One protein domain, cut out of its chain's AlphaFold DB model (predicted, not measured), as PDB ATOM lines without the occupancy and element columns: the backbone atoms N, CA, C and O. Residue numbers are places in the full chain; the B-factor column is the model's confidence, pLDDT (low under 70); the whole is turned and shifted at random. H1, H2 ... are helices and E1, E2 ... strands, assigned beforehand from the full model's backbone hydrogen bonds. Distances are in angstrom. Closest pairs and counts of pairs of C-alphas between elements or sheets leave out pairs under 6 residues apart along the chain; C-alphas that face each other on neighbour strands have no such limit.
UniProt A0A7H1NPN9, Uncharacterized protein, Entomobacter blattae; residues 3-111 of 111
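What this domain is: This is residues 3 to 111 of the 111 residues of an uncharacterized protein of Entomobacter blattae (UniProt A0A7H1NPN9). One twisted sheet of seven strands forms a wall, with three helices, H2, H3 and H4, along one face and the long hairpin of E5 and E6 as its longest part. H2 covers the E1 and E3 part of this wall, H3 and H4 are near E5 and E6, and the short H1 sits by the E2 edge. The printed part has 109 residues, with four named helices and seven named strands in the order E1 E2 H1 E3 H2 H3 H4 E4 E5 E6 E7. The sheet is mixed, in the order E2 E1 E3 E7 E6 E5 E4; the class is mixed, helices and strands. The whole is compact, with a radius of gyration of the C-alphas of 14.5 A and spans of 39 by 33 by 26 A.

Where its parts are: The longest strands are E5, residues 72 to 82, 30.6 A, and E6, residues 87 to 97, 31.4 A. E4 is residues 66 to 69, and E7, residues 105 to 110, measures 16.6 A and ends at C-alpha 110 (-4.692, -47.512, -5.832). E3 is residues 29 to 33, 12.9 A, E1 residues 3 to 5, beginning at C-alpha 3 (-10.057, -38.042, -6.063), and E2 residues 12 to 14. H2, residues 37 to 47, measures 15.3 A; H1, residues 17 to 20, H3, residues 54 to 57, and H4, residues 62 to 65, are short.

How they stand to each other: E4, E5, E6 and E7 form a meander, each strand the antiparallel neighbour of the one before: N 74 and O 67 are 2.8 A apart, N 94 and O 75 2.7 A, N 109 and O 93 3.0 A. E7 is parallel to E3, with N 108 and O 30 at 3.0 A. E1 is antiparallel to E3, N 3 and O 31 at 2.8 A, and to E2, N 4 and O 12 at 2.8 A. E2, H1 and E3 make a split strand-helix-strand unit, two strands running the same way with E1 between them; its crossover is right-handed. H2 is on the sheet at a height of 9.4 A, along the strands, 9 degrees to E3 on the local plane. H3 and H4 are on the same face as H2, at heights of 9.0 A and 6.2 A. H1 only grazes the sheet, with residues 19 to 20, and only just touches H2, the closest C-alphas, Gln 17 and Ile 42, being 6.4 A apart. Every O i to N i+4 pair of H2 is within hydrogen-bond range; H1, H3 and H4 are too short for one.

The domain as a whole: The two farthest C-alphas, of Glu 85 and Asn 102, are 43.8 A apart. The printed part has no cut and no long link. Its mean pLDDT is 77.4, with residues 17 to 27 and 98 to 111 among those under 70.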
ATOM      1  N   LEU A   3      -8.766 -38.278  -5.415       87.12
ATOM      2  CA  LEU A   3     -10.057 -38.042  -6.063       87.12
ATOM      3  C   LEU A   3     -11.207 -38.374  -5.110       87.12
ATOM      4  O   LEU A   3     -11.174 -39.396  -4.427       87.12
ATOM      5  N   ALA A   4     -12.253 -37.551  -5.104       84.44
ATOM      6  CA  ALA A   4     -13.524 -37.879  -4.466       84.44
ATOM      7  C   ALA A   4     -14.606 -38.136  -5.511       84.44
ATOM      8  O   ALA A   4     -14.738 -37.403  -6.497       84.44
ATOM      9  N   HIS A   5     -15.411 -39.162  -5.264       80.88
ATOM     10  CA  HIS A   5     -16.487 -39.592  -6.141       80.88
ATOM     11  C   HIS A   5     -17.798 -39.509  -5.378       80.88
ATOM     12  O   HIS A   5     -17.956 -40.143  -4.337       80.88
ATOM     13  N   ASN A   6     -18.749 -38.762  -5.929       77.31
ATOM     14  CA  ASN A   6     -20.136 -38.763  -5.481       77.31
ATOM     15  C   ASN A   6     -20.985 -39.544  -6.480       77.31
ATOM     16  O   ASN A   6     -20.733 -39.525  -7.688       77.31
ATOM     17  N   TRP A   7     -22.026 -40.210  -5.988       69.88
ATOM     18  CA  TRP A   7     -22.913 -40.985  -6.847       69.88
ATOM     19  C   TRP A   7     -23.538 -40.111  -7.948       69.88
ATOM     20  O   TRP A   7     -24.126 -39.066  -7.673       69.88
ATOM     21  N   GLY A   8     -23.419 -40.547  -9.205       74.44
ATOM     22  CA  GLY A   8     -23.974 -39.837 -10.364       74.44
ATOM     23  C   GLY A   8     -23.262 -38.531 -10.741       74.44
ATOM     24  O   GLY A   8     -23.766 -37.812 -11.604       74.44
ATOM     25  N   GLN A   9     -22.114 -38.216 -10.131       76.56
ATOM     26  CA  GLN A   9     -21.299 -37.038 -10.443       76.56
ATOM     27  C   GLN A   9     -19.911 -37.442 -10.954       76.56
ATOM     28  O   GLN A   9     -19.416 -38.530 -10.657       76.56
ATOM     29  N   SER A  10     -19.270 -36.557 -11.719       80.31
ATOM     30  CA  SER A  10     -17.860 -36.723 -12.090       80.31
ATOM     31  C   SER A  10     -16.961 -36.626 -10.859       80.31
ATOM     32  O   SER A  10     -17.253 -35.866  -9.933       80.31
ATOM     33  N   SER A  11     -15.848 -37.360 -10.882       80.12
ATOM     34  CA  SER A  11     -14.813 -37.274  -9.854       80.12
ATOM     35  C   SER A  11     -14.244 -35.861  -9.758       80.12
ATOM     36  O   SER A  11     -14.033 -35.204 -10.781       80.12
ATOM     37  N   GLN A  12     -13.961 -35.420  -8.538       83.75
ATOM     38  CA  GLN A  12     -13.270 -34.163  -8.263       83.75
ATOM     39  C   GLN A  12     -11.893 -34.462  -7.673       83.75
ATOM     40  O   GLN A  12     -11.770 -35.338  -6.821       83.75
ATOM     41  N   GLU A  13     -10.870 -33.755  -8.143       85.12
ATOM     42  CA  GLU A  13      -9.511 -33.846  -7.610       85.12
ATOM     43  C   GLU A  13      -9.341 -32.893  -6.425       85.12
ATOM     44  O   GLU A  13      -9.822 -31.759  -6.462       85.12
ATOM     45  N   TYR A  14      -8.649 -33.357  -5.386       80.56
ATOM     46  CA  TYR A  14      -8.358 -32.590  -4.180       80.56
ATOM     47  C   TYR A  14      -6.856 -32.553  -3.958       80.56
ATOM     48  O   TYR A  14      -6.242 -33.570  -3.652       80.56
ATOM     49  N   SER A  15      -6.281 -31.363  -4.082       73.94
ATOM     50  CA  SER A  15      -4.851 -31.125  -3.883       73.94
ATOM     51  C   SER A  15      -4.553 -30.149  -2.744       73.94
ATOM     52  O   SER A  15      -3.392 -29.961  -2.400       73.94
ATOM     53  N   ASP A  16      -5.579 -29.545  -2.133       75.00
ATOM     54  CA  ASP A  16      -5.430 -28.594  -1.035       75.00
ATOM     55  C   ASP A  16      -6.458 -28.820   0.093       75.00
ATOM     56  O   ASP A  16      -7.521 -29.432  -0.079       75.00
ATOM     57  N   GLN A  17      -6.129 -28.321   1.288       64.62
ATOM     58  CA  GLN A  17      -6.983 -28.480   2.472       64.62
ATOM     59  C   GLN A  17      -8.258 -27.626   2.426       64.62
ATOM     60  O   GLN A  17      -9.226 -27.940   3.119       64.62
ATOM     61  N   GLU A  18      -8.290 -26.558   1.627       68.38
ATOM     62  CA  GLU A  18      -9.449 -25.666   1.533       68.38
ATOM     63  C   GLU A  18     -10.593 -26.317   0.740       68.38
ATOM     64  O   GLU A  18     -11.758 -26.226   1.131       68.38
ATOM     65  N   HIS A  19     -10.275 -27.038  -0.337       66.81
ATOM     66  CA  HIS A  19     -11.230 -27.872  -1.062       66.81
ATOM     67  C   HIS A  19     -11.658 -29.078  -0.232       66.81
ATOM     68  O   HIS A  19     -12.841 -29.418  -0.227       66.81
ATOM     69  N   ALA A  20     -10.739 -29.676   0.529       63.75
ATOM     70  CA  ALA A  20     -11.069 -30.768   1.438       63.75
ATOM     71  C   ALA A  20     -12.015 -30.344   2.572       63.75
ATOM     72  O   ALA A  20     -12.821 -31.142   3.021       63.75
ATOM     73  N   ALA A  21     -11.994 -29.087   3.018       63.38
ATOM     74  CA  ALA A  21     -12.960 -28.593   4.004       63.38
ATOM     75  C   ALA A  21     -14.394 -28.464   3.447       63.38
ATOM     76  O   ALA A  21     -15.351 -28.376   4.215       63.38
ATOM     77  N   LYS A  22     -14.557 -28.445   2.114       64.75
ATOM     78  CA  LYS A  22     -15.867 -28.394   1.431       64.75
ATOM     79  C   LYS A  22     -16.476 -29.775   1.208       64.75
ATOM     80  O   LYS A  22     -17.608 -29.879   0.737       64.75
ATOM     81  N   LEU A  23     -15.724 -30.827   1.505       64.12
ATOM     82  CA  LEU A  23     -16.192 -32.196   1.434       64.12
ATOM     83  C   LEU A  23     -17.241 -32.404   2.534       64.12
ATOM     84  O   LEU A  23     -16.933 -32.460   3.720       64.12
ATOM     85  N   HIS A  24     -18.509 -32.418   2.118       55.00
ATOM     86  CA  HIS A  24     -19.657 -32.673   2.986       55.00
ATOM     87  C   HIS A  24     -19.547 -34.057   3.647       55.00
ATOM     88  O   HIS A  24     -18.894 -34.946   3.109       55.00
ATOM     89  N   GLU A  25     -20.251 -34.257   4.766       58.81
ATOM     90  CA  GLU A  25     -20.198 -35.459   5.627       58.81
ATOM     91  C   GLU A  25     -20.412 -36.811   4.900       58.81
ATOM     92  O   GLU A  25     -20.088 -37.857   5.453       58.81
ATOM     93  N   ASN A  26     -20.875 -36.805   3.642       62.34
ATOM     94  CA  ASN A  26     -21.281 -37.987   2.878       62.34
ATOM     95  C   ASN A  26     -20.536 -38.135   1.537       62.34
ATOM     96  O   ASN A  26     -21.172 -38.148   0.482       62.34
ATOM     97  N   ILE A  27     -19.206 -38.257   1.539       65.75
ATOM     98  CA  ILE A  27     -18.498 -38.717   0.328       65.75
ATOM     99  C   ILE A  27     -18.483 -40.234   0.301       65.75
ATOM    100  O   ILE A  27     -17.842 -40.841   1.165       65.75
ATOM    101  N   PRO A  28     -19.131 -40.860  -0.695       70.38
ATOM    102  CA  PRO A  28     -19.238 -42.303  -0.728       70.38
ATOM    103  C   PRO A  28     -17.903 -42.984  -1.037       70.38
ATOM    104  O   PRO A  28     -17.692 -44.086  -0.538       70.38
ATOM    105  N   TRP A  29     -17.002 -42.345  -1.802       82.50
ATOM    106  CA  TRP A  29     -15.774 -42.977  -2.294       82.50
ATOM    107  C   TRP A  29     -14.621 -41.984  -2.496       82.50
ATOM    108  O   TRP A  29     -14.785 -40.940  -3.130       82.50
ATOM    109  N   LEU A  30     -13.436 -42.347  -1.997       85.44
ATOM    110  CA  LEU A  30     -12.166 -41.670  -2.274       85.44
ATOM    111  C   LEU A  30     -11.234 -42.630  -3.015       85.44
ATOM    112  O   LEU A  30     -11.199 -43.798  -2.642       85.44
ATOM    113  N   ASP A  31     -10.508 -42.120  -4.011       87.81
ATOM    114  CA  ASP A  31      -9.410 -42.796  -4.708       87.81
ATOM    115  C   ASP A  31      -8.099 -42.069  -4.403       87.81
ATOM    116  O   ASP A  31      -7.953 -40.882  -4.699       87.81
ATOM    117  N   LEU A  32      -7.121 -42.783  -3.853       87.94
ATOM    118  CA  LEU A  32      -5.755 -42.281  -3.701       87.94
ATOM    119  C   LEU A  32      -4.859 -42.951  -4.741       87.94
ATOM    120  O   LEU A  32      -4.518 -44.123  -4.598       87.94
ATOM    121  N   LEU A  33      -4.504 -42.202  -5.789       88.25
ATOM    122  CA  LEU A  33      -3.694 -42.642  -6.925       88.25
ATOM    123  C   LEU A  33      -2.259 -42.131  -6.804       88.25
ATOM    124  O   LEU A  33      -2.010 -40.973  -7.142       88.25
ATOM    125  N   ASN A  34      -1.322 -42.967  -6.338       85.38
ATOM    126  CA  ASN A  34       0.039 -42.529  -5.966       85.38
ATOM    127  C   ASN A  34       0.010 -41.188  -5.201       85.38
ATOM    128  O   ASN A  34       0.492 -40.174  -5.724       85.38
ATOM    129  N   PRO A  35      -0.672 -41.137  -4.045       86.94
ATOM    130  CA  PRO A  35      -0.863 -39.895  -3.319       86.94
ATOM    131  C   PRO A  35       0.468 -39.327  -2.814       86.94
ATOM    132  O   PRO A  35       1.427 -40.063  -2.570       86.94
ATOM    133  N   THR A  36       0.528 -38.010  -2.654       89.00
ATOM    134  CA  THR A  36       1.562 -37.372  -1.835       89.00
ATOM    135  C   THR A  36       1.224 -37.525  -0.350       89.00
ATOM    136  O   THR A  36       0.072 -37.760   0.009       89.00
ATOM    137  N   GLU A  37       2.204 -37.323   0.532       87.31
ATOM    138  CA  GLU A  37       1.971 -37.313   1.985       87.31
ATOM    139  C   GLU A  37       0.905 -36.272   2.388       87.31
ATOM    140  O   GLU A  37       0.109 -36.487   3.297       87.31
ATOM    141  N   GLU A  38       0.834 -35.137   1.686       88.75
ATOM    142  CA  GLU A  38      -0.197 -34.125   1.928       88.75
ATOM    143  C   GLU A  38      -1.600 -34.620   1.544       88.75
ATOM    144  O   GLU A  38      -2.552 -34.411   2.297       88.75
ATOM    145  N   GLU A  39      -1.732 -35.326   0.419       87.88
ATOM    146  CA  GLU A  39      -2.992 -35.936  -0.019       87.88
ATOM    147  C   GLU A  39      -3.442 -37.072   0.917       87.88
ATOM    148  O   GLU A  39      -4.635 -37.192   1.200       87.88
ATOM    149  N   GLU A  40      -2.505 -37.865   1.448       87.25
ATOM    150  CA  GLU A  40      -2.784 -38.869   2.485       87.25
ATOM    151  C   GLU A  40      -3.331 -38.206   3.756       87.25
ATOM    152  O   GLU A  40      -4.401 -38.578   4.240       87.25
ATOM    153  N   ASN A  41      -2.671 -37.149   4.241       87.44
ATOM    154  CA  ASN A  41      -3.128 -36.379   5.400       87.44
ATOM    155  C   ASN A  41      -4.514 -35.749   5.181       87.44
ATOM    156  O   ASN A  41      -5.332 -35.670   6.102       87.44
ATOM    157  N   ILE A  42      -4.788 -35.268   3.966       86.25
ATOM    158  CA  ILE A  42      -6.107 -34.757   3.593       86.25
ATOM    159  C   ILE A  42      -7.147 -35.882   3.678       86.25
ATOM    160  O   ILE A  42      -8.198 -35.690   4.292       86.25
ATOM    161  N   ALA A  43      -6.850 -37.058   3.123       85.44
ATOM    162  CA  ALA A  43      -7.740 -38.210   3.184       85.44
ATOM    163  C   ALA A  43      -8.022 -38.646   4.631       85.44
ATOM    164  O   ALA A  43      -9.180 -38.878   4.977       85.44
ATOM    165  N   GLU A  44      -7.018 -38.689   5.508       86.75
ATOM    166  CA  GLU A  44      -7.215 -39.001   6.932       86.75
ATOM    167  C   GLU A  44      -8.144 -37.999   7.623       86.75
ATOM    168  O   GLU A  44      -9.056 -38.391   8.351       86.75
ATOM    169  N   LYS A  45      -7.986 -36.700   7.346       84.62
ATOM    170  CA  LYS A  45      -8.868 -35.658   7.895       84.62
ATOM    171  C   LYS A  45     -10.308 -35.780   7.405       84.62
ATOM    172  O   LYS A  45     -11.223 -35.628   8.207       84.62
ATOM    173  N   ILE A  46     -10.508 -36.044   6.112       80.00
ATOM    174  CA  ILE A  46     -11.845 -36.218   5.518       80.00
ATOM    175  C   ILE A  46     -12.527 -37.454   6.106       80.00
ATOM    176  O   ILE A  46     -13.722 -37.451   6.383       80.00
ATOM    177  N   THR A  47     -11.774 -38.542   6.246       79.50
ATOM    178  CA  THR A  47     -12.328 -39.833   6.652       79.50
ATOM    179  C   THR A  47     -12.450 -40.006   8.162       79.50
ATOM    180  O   THR A  47     -13.288 -40.793   8.601       79.50
ATOM    181  N   GLY A  48     -11.649 -39.282   8.945       82.38
ATOM    182  CA  GLY A  48     -11.573 -39.409  10.397       82.38
ATOM    183  C   GLY A  48     -10.829 -40.660  10.875       82.38
ATOM    184  O   GLY A  48     -10.940 -41.012  12.048       82.38
ATOM    185  N   PHE A  49     -10.105 -41.353   9.992       83.19
ATOM    186  CA  PHE A  49      -9.354 -42.562  10.322       83.19
ATOM    187  C   PHE A  49      -8.040 -42.652   9.553       83.19
ATOM    188  O   PHE A  49      -7.873 -42.015   8.516       83.19
ATOM    189  N   ARG A  50      -7.117 -43.471  10.071       85.44
ATOM    190  CA  ARG A  50      -5.802 -43.680   9.464       85.44
ATOM    191  C   ARG A  50      -5.929 -44.316   8.082       85.44
ATOM    192  O   ARG A  50      -6.656 -45.305   7.927       85.44
ATOM    193  N   ILE A  51      -5.177 -43.793   7.119       86.19
ATOM    194  CA  ILE A  51      -5.006 -44.400   5.801       86.19
ATOM    195  C   ILE A  51      -3.707 -45.224   5.800       86.19
ATOM    196  O   ILE A  51      -2.664 -44.702   6.193       86.19
ATOM    197  N   PRO A  52      -3.725 -46.506   5.379       86.81
ATOM    198  CA  PRO A  52      -2.504 -47.289   5.243       86.81
ATOM    199  C   PRO A  52      -1.556 -46.638   4.239       86.81
ATOM    200  O   PRO A  52      -1.925 -46.397   3.087       86.81
ATOM    201  N   THR A  53      -0.325 -46.393   4.671       84.38
ATOM    202  CA  THR A  53       0.735 -45.921   3.783       84.38
ATOM    203  C   THR A  53       1.202 -47.064   2.889       84.38
ATOM    204  O   THR A  53       0.987 -48.248   3.169       84.38
ATOM    205  N   ARG A  54       1.930 -46.734   1.820       82.31
ATOM    206  CA  ARG A  54       2.568 -47.756   0.982       82.31
ATOM    207  C   ARG A  54       3.472 -48.703   1.778       82.31
ATOM    208  O   ARG A  54       3.492 -49.893   1.484       82.31
ATOM    209  N   VAL A  55       4.190 -48.182   2.774       83.50
ATOM    210  CA  VAL A  55       5.090 -48.977   3.619       83.50
ATOM    211  C   VAL A  55       4.300 -49.990   4.447       83.50
ATOM    212  O   VAL A  55       4.668 -51.160   4.458       83.50
ATOM    213  N   ASP A  56       3.185 -49.569   5.055       84.50
ATOM    214  CA  ASP A  56       2.308 -50.461   5.834       84.50
ATOM    215  C   ASP A  56       1.796 -51.631   4.974       84.50
ATOM    216  O   ASP A  56       1.737 -52.778   5.408       84.50
ATOM    217  N   MET A  57       1.452 -51.352   3.716       84.50
ATOM    218  CA  MET A  57       0.928 -52.354   2.785       84.50
ATOM    219  C   MET A  57       1.984 -53.304   2.202       84.50
ATOM    220  O   MET A  57       1.637 -54.364   1.675       84.50
ATOM    221  N   GLU A  58       3.261 -52.925   2.228       84.38
ATOM    222  CA  GLU A  58       4.368 -53.776   1.776       84.38
ATOM    223  C   GLU A  58       4.776 -54.807   2.847       84.38
ATOM    224  O   GLU A  58       5.549 -55.727   2.560       84.38
ATOM    225  N   GLU A  59       4.208 -54.720   4.056       82.25
ATOM    226  CA  GLU A  59       4.418 -55.710   5.103       82.25
ATOM    227  C   GLU A  59       3.942 -57.115   4.690       82.25
ATOM    228  O   GLU A  59       2.884 -57.348   4.095       82.25
ATOM    229  N   ILE A  60       4.771 -58.111   5.007       67.75
ATOM    230  CA  ILE A  60       4.546 -59.508   4.607       67.75
ATOM    231  C   ILE A  60       3.631 -60.230   5.613       67.75
ATOM    232  O   ILE A  60       3.061 -61.277   5.294       67.75
ATOM    233  N   GLU A  61       3.457 -59.671   6.810       74.12
ATOM    234  CA  GLU A  61       2.679 -60.272   7.889       74.12
ATOM    235  C   GLU A  61       1.192 -60.381   7.520       74.12
ATOM    236  O   GLU A  61       0.570 -59.454   7.007       74.12
ATOM    237  N   SER A  62       0.595 -61.554   7.761       61.31
ATOM    238  CA  SER A  62      -0.799 -61.817   7.371       61.31
ATOM    239  C   SER A  62      -1.804 -60.954   8.139       61.31
ATOM    240  O   SER A  62      -2.860 -60.637   7.596       61.31
ATOM    241  N   SER A  63      -1.460 -60.539   9.362       69.06
ATOM    242  CA  SER A  63      -2.224 -59.576  10.163       69.06
ATOM    243  C   SER A  63      -2.275 -58.183   9.540       69.06
ATOM    244  O   SER A  63      -3.239 -57.472   9.787       69.06
ATOM    245  N   SER A  64      -1.304 -57.817   8.699       70.00
ATOM    246  CA  SER A  64      -1.262 -56.509   8.033       70.00
ATOM    247  C   SER A  64      -2.088 -56.480   6.735       70.00
ATOM    248  O   SER A  64      -2.390 -55.410   6.220       70.00
ATOM    249  N   ARG A  65      -2.503 -57.644   6.196       82.88
ATOM    250  CA  ARG A  65      -3.191 -57.738   4.888       82.88
ATOM    251  C   ARG A  65      -4.709 -57.771   4.944       82.88
ATOM    252  O   ARG A  65      -5.345 -57.423   3.958       82.88
ATOM    253  N   LEU A  66      -5.298 -58.260   6.027       88.00
ATOM    254  CA  LEU A  66      -6.741 -58.213   6.241       88.00
ATOM    255  C   LEU A  66      -6.995 -58.153   7.739       88.00
ATOM    256  O   LEU A  66      -6.798 -59.146   8.442       88.00
ATOM    257  N   TYR A  67      -7.444 -57.004   8.219       86.69
ATOM    258  CA  TYR A  67      -7.740 -56.805   9.628       86.69
ATOM    259  C   TYR A  67      -8.917 -55.859   9.813       86.69
ATOM    260  O   TYR A  67      -9.335 -55.153   8.894       86.69
ATOM    261  N   MET A  68      -9.478 -55.886  11.017       86.81
ATOM    262  CA  MET A  68     -10.488 -54.929  11.440       86.81
ATOM    263  C   MET A  68      -9.929 -54.088  12.575       86.81
ATOM    264  O   MET A  68      -9.304 -54.621  13.491       86.81
ATOM    265  N   GLU A  69     -10.180 -52.791  12.504       86.75
ATOM    266  CA  GLU A  69      -9.881 -51.827  13.556       86.75
ATOM    267  C   GLU A  69     -11.107 -50.921  13.691       86.75
ATOM    268  O   GLU A  69     -11.560 -50.328  12.710       86.75
ATOM    269  N   ASP A  70     -11.690 -50.875  14.890       85.81
ATOM    270  CA  ASP A  70     -13.042 -50.351  15.124       85.81
ATOM    271  C   ASP A  70     -14.092 -51.019  14.198       85.81
ATOM    272  O   ASP A  70     -14.095 -52.239  14.031       85.81
ATOM    273  N   ASP A  71     -14.976 -50.229  13.577       84.38
ATOM    274  CA  ASP A  71     -15.988 -50.665  12.601       84.38
ATOM    275  C   ASP A  71     -15.475 -50.612  11.145       84.38
ATOM    276  O   ASP A  71     -16.252 -50.421  10.197       84.38
ATOM    277  N   ARG A  72     -14.153 -50.735  10.957       86.25
ATOM    278  CA  ARG A  72     -13.489 -50.610   9.654       86.25
ATOM    279  C   ARG A  72     -12.785 -51.897   9.263       86.25
ATOM    280  O   ARG A  72     -12.177 -52.563  10.096       86.25
ATOM    281  N   VAL A  73     -12.832 -52.219   7.976       88.06
ATOM    282  CA  VAL A  73     -12.075 -53.326   7.381       88.06
ATOM    283  C   VAL A  73     -10.931 -52.744   6.575       88.06
ATOM    284  O   VAL A  73     -11.163 -51.968   5.649       88.06
ATOM    285  N   TYR A  74      -9.722 -53.171   6.897       88.31
ATOM    286  CA  TYR A  74      -8.505 -52.872   6.164       88.31
ATOM    287  C   TYR A  74      -8.101 -54.110   5.378       88.31
ATOM    288  O   TYR A  74      -8.034 -55.205   5.938       88.31
ATOM    289  N   MET A  75      -7.853 -53.957   4.083       89.38
ATOM    290  CA  MET A  75      -7.442 -55.051   3.213       89.38
ATOM    291  C   MET A  75      -6.368 -54.593   2.232       89.38
ATOM    292  O   MET A  75      -6.531 -53.586   1.552       89.38
ATOM    293  N   THR A  76      -5.316 -55.385   2.090       88.75
ATOM    294  CA  THR A  76      -4.252 -55.193   1.111       88.75
ATOM    295  C   THR A  76      -4.142 -56.433   0.240       88.75
ATOM    296  O   THR A  76      -4.012 -57.556   0.729       88.75
ATOM    297  N   THR A  77      -4.168 -56.236  -1.075       87.62
ATOM    298  CA  THR A  77      -4.054 -57.317  -2.059       87.62
ATOM    299  C   THR A  77      -3.013 -56.973  -3.124       87.62
ATOM    300  O   THR A  77      -2.891 -55.807  -3.504       87.62
ATOM    301  N   PRO A  78      -2.241 -57.948  -3.635       87.62
ATOM    302  CA  PRO A  78      -1.382 -57.712  -4.785       87.62
ATOM    303  C   PRO A  78      -2.218 -57.490  -6.053       87.62
ATOM    304  O   PRO A  78      -3.084 -58.296  -6.390       87.62
ATOM    305  N   MET A  79      -1.902 -56.441  -6.809       87.94
ATOM    306  CA  MET A  79      -2.458 -56.177  -8.132       87.94
ATOM    307  C   MET A  79      -1.352 -56.171  -9.182       87.94
ATOM    308  O   MET A  79      -0.295 -55.565  -9.004       87.94
ATOM    309  N   ILE A  80      -1.613 -56.837 -10.304       90.75
ATOM    310  CA  ILE A  80      -0.721 -56.820 -11.461       90.75
ATOM    311  C   ILE A  80      -1.003 -55.555 -12.273       90.75
ATOM    312  O   ILE A  80      -2.135 -55.322 -12.696       90.75
ATOM    313  N   ARG A  81       0.037 -54.760 -12.529       86.12
ATOM    314  CA  ARG A  81      -0.002 -53.589 -13.408       86.12
ATOM    315  C   ARG A  81       0.901 -53.791 -14.611       86.12
ATOM    316  O   ARG A  81       2.000 -54.325 -14.489       86.12
ATOM    317  N   PHE A  82       0.432 -53.341 -15.769       89.69
ATOM    318  CA  PHE A  82       1.199 -53.358 -17.007       89.69
ATOM    319  C   PHE A  82       1.843 -51.992 -17.244       89.69
ATOM    320  O   PHE A  82       1.141 -50.989 -17.350       89.69
ATOM    321  N   LEU A  83       3.172 -51.957 -17.341       87.19
ATOM    322  CA  LEU A  83       3.966 -50.746 -17.569       87.19
ATOM    323  C   LEU A  83       4.515 -50.693 -19.003       87.19
ATOM    324  O   LEU A  83       5.691 -50.412 -19.219       87.19
ATOM    325  N   GLY A  84       3.681 -51.030 -19.989       91.62
ATOM    326  CA  GLY A  84       4.013 -50.973 -21.419       91.62
ATOM    327  C   GLY A  84       4.914 -52.106 -21.925       91.62
ATOM    328  O   GLY A  84       4.648 -52.659 -22.987       91.62
ATOM    329  N   GLU A  85       5.938 -52.491 -21.163       92.69
ATOM    330  CA  GLU A  85       6.899 -53.542 -21.544       92.69
ATOM    331  C   GLU A  85       7.049 -54.642 -20.485       92.69
ATOM    332  O   GLU A  85       7.631 -55.695 -20.746       92.69
ATOM    333  N   SER A  86       6.521 -54.425 -19.281       92.44
ATOM    334  CA  SER A  86       6.637 -55.366 -18.167       92.44
ATOM    335  C   SER A  86       5.384 -55.384 -17.300       92.44
ATOM    336  O   SER A  86       4.561 -54.464 -17.332       92.44
ATOM    337  N   PHE A  87       5.250 -56.454 -16.520       92.94
ATOM    338  CA  PHE A  87       4.267 -56.553 -15.453       92.94
ATOM    339  C   PHE A  87       4.953 -56.336 -14.113       92.94
ATOM    340  O   PHE A  87       5.982 -56.950 -13.832       92.94
ATOM    341  N   VAL A  88       4.354 -55.497 -13.279       90.12
ATOM    342  CA  VAL A  88       4.772 -55.292 -11.892       90.12
ATOM    343  C   VAL A  88       3.634 -55.679 -10.963       90.12
ATOM    344  O   VAL A  88       2.462 -55.500 -11.297       90.12
ATOM    345  N   VAL A  89       3.977 -56.228  -9.803       87.62
ATOM    346  CA  VAL A  89       3.019 -56.478  -8.727       87.62
ATOM    347  C   VAL A  89       3.144 -55.336  -7.733       87.62
ATOM    348  O   VAL A  89       4.229 -55.110  -7.204       87.62
ATOM    349  N   SER A  90       2.040 -54.642  -7.480       85.88
ATOM    350  CA  SER A  90       1.965 -53.568  -6.492       85.88
ATOM    351  C   SER A  90       0.864 -53.866  -5.479       85.88
ATOM    352  O   SER A  90      -0.154 -54.449  -5.862       85.88
ATOM    353  N   PRO A  91       1.026 -53.483  -4.205       87.12
ATOM    354  CA  PRO A  91      -0.059 -53.585  -3.245       87.12
ATOM    355  C   PRO A  91      -1.158 -52.565  -3.568       87.12
ATOM    356  O   PRO A  91      -0.880 -51.427  -3.944       87.12
ATOM    357  N   VAL A  92      -2.405 -52.988  -3.396       88.19
ATOM    358  CA  VAL A  92      -3.605 -52.153  -3.480       88.19
ATOM    359  C   VAL A  92      -4.340 -52.275  -2.158       88.19
ATOM    360  O   VAL A  92      -4.561 -53.391  -1.677       88.19
ATOM    361  N   GLY A  93      -4.673 -51.127  -1.576       88.25
ATOM    362  CA  GLY A  93      -5.306 -51.014  -0.271       88.25
ATOM    363  C   GLY A  93      -6.804 -50.755  -0.386       88.25
ATOM    364  O   GLY A  93      -7.286 -50.111  -1.316       88.25
ATOM    365  N   PHE A  94      -7.550 -51.231   0.597       87.94
ATOM    366  CA  PHE A  94      -8.970 -50.968   0.762       87.94
ATOM    367  C   PHE A  94      -9.231 -50.680   2.228       87.94
ATOM    368  O   PHE A  94      -8.810 -51.446   3.095       87.94
ATOM    369  N   VAL A  95      -9.950 -49.592   2.489       87.50
ATOM    370  CA  VAL A  95     -10.466 -49.270   3.818       87.50
ATOM    371  C   VAL A  95     -11.963 -49.071   3.683       87.50
ATOM    372  O   VAL A  95     -12.429 -48.134   3.040       87.50
ATOM    373  N   LEU A  96     -12.727 -49.984   4.265       84.56
ATOM    374  CA  LEU A  96     -14.183 -49.937   4.264       84.56
ATOM    375  C   LEU A  96     -14.643 -49.489   5.644       84.56
ATOM    376  O   LEU A  96     -14.208 -50.057   6.640       84.56
ATOM    377  N   ASN A  97     -15.516 -48.488   5.703       77.94
ATOM    378  CA  ASN A  97     -16.058 -47.948   6.949       77.94
ATOM    379  C   ASN A  97     -17.577 -48.117   6.947       77.94
ATOM    380  O   ASN A  97     -18.212 -47.788   5.953       77.94
ATOM    381  N   GLY A  98     -18.167 -48.593   8.044       67.62
ATOM    382  CA  GLY A  98     -19.621 -48.750   8.131       67.62
ATOM    383  C   GLY A  98     -20.135 -49.970   7.361       67.62
ATOM    384  O   GLY A  98     -20.769 -49.857   6.319       67.62
ATOM    385  N   LEU A  99     -19.936 -51.166   7.922       52.91
ATOM    386  CA  LEU A  99     -20.481 -52.433   7.405       52.91
ATOM    387  C   LEU A  99     -22.020 -52.555   7.518       52.91
ATOM    388  O   LEU A  99     -22.577 -53.638   7.318       52.91
ATOM    389  N   GLN A 100     -22.736 -51.477   7.851       44.50
ATOM    390  CA  GLN A 100     -24.193 -51.484   7.827       44.50
ATOM    391  C   GLN A 100     -24.675 -51.336   6.383       44.50
ATOM    392  O   GLN A 100     -24.445 -50.324   5.733       44.50
ATOM    393  N   LEU A 101     -25.411 -52.346   5.911       44.12
ATOM    394  CA  LEU A 101     -25.970 -52.482   4.557       44.12
ATOM    395  C   LEU A 101     -26.816 -51.283   4.059       44.12
ATOM    396  O   LEU A 101     -27.245 -51.286   2.908       44.12
ATOM    397  N   ASN A 102     -27.088 -50.297   4.917       43.47
ATOM    398  CA  ASN A 102     -27.959 -49.156   4.651       43.47
ATOM    399  C   ASN A 102     -27.203 -47.863   4.306       43.47
ATOM    400  O   ASN A 102     -27.861 -46.901   3.921       43.47
ATOM    401  N   ASP A 103     -25.870 -47.831   4.427       45.53
ATOM    402  CA  ASP A 103     -25.069 -46.660   4.048       45.53
ATOM    403  C   ASP A 103     -23.657 -47.075   3.584       45.53
ATOM    404  O   ASP A 103     -22.723 -47.166   4.383       45.53
ATOM    405  N   PRO A 104     -23.488 -47.449   2.305       43.25
ATOM    406  CA  PRO A 104     -22.234 -48.013   1.839       43.25
ATOM    407  C   PRO A 104     -21.183 -46.922   1.582       43.25
ATOM    408  O   PRO A 104     -21.124 -46.344   0.496       43.25
ATOM    409  N   LEU A 105     -20.298 -46.687   2.552       46.38
ATOM    410  CA  LEU A 105     -19.034 -45.988   2.311       46.38
ATOM    411  C   LEU A 105     -18.002 -46.998   1.775       46.38
ATOM    412  O   LEU A 105     -17.304 -47.674   2.534       46.38
ATOM    413  N   PHE A 106     -17.907 -47.106   0.450       45.31
ATOM    414  CA  PHE A 106     -16.876 -47.890  -0.235       45.31
ATOM    415  C   PHE A 106     -15.709 -46.974  -0.612       45.31
ATOM    416  O   PHE A 106     -15.871 -46.111  -1.465       45.31
ATOM    417  N   LYS A 107     -14.524 -47.160  -0.018       52.59
ATOM    418  CA  LYS A 107     -13.337 -46.341  -0.328       52.59
ATOM    419  C   LYS A 107     -12.207 -47.212  -0.894       52.59
ATOM    420  O   LYS A 107     -11.972 -48.319  -0.404       52.59
ATOM    421  N   PHE A 108     -11.541 -46.735  -1.945       47.06
ATOM    422  CA  PHE A 108     -10.568 -47.476  -2.761       47.06
ATOM    423  C   PHE A 108      -9.194 -46.792  -2.690       47.06
ATOM    424  O   PHE A 108      -9.088 -45.570  -2.694       47.06
ATOM    425  N   TYR A 109      -8.110 -47.564  -2.659       54.94
ATOM    426  CA  TYR A 109      -6.755 -47.006  -2.640       54.94
ATOM    427  C   TYR A 109      -5.916 -47.709  -3.699       54.94
ATOM    428  O   TYR A 109      -5.656 -48.906  -3.603       54.94
ATOM    429  N   LEU A 110      -5.476 -46.978  -4.720       45.31
ATOM    430  CA  LEU A 110      -4.692 -47.512  -5.832       45.31
ATOM    431  C   LEU A 110      -3.321 -46.831  -5.860       45.31
ATOM    432  O   LEU A 110      -3.124 -45.820  -6.522       45.31
ATOM    433  N   PHE A 111      -2.335 -47.413  -5.188       47.72
ATOM    434  CA  PHE A 111      -0.936 -47.006  -5.350       47.72
ATOM    435  C   PHE A 111      -0.359 -47.601  -6.624       47.72
ATOM    436  O   PHE A 111      -0.521 -48.817  -6.873       47.72
TER     437      PHE A 111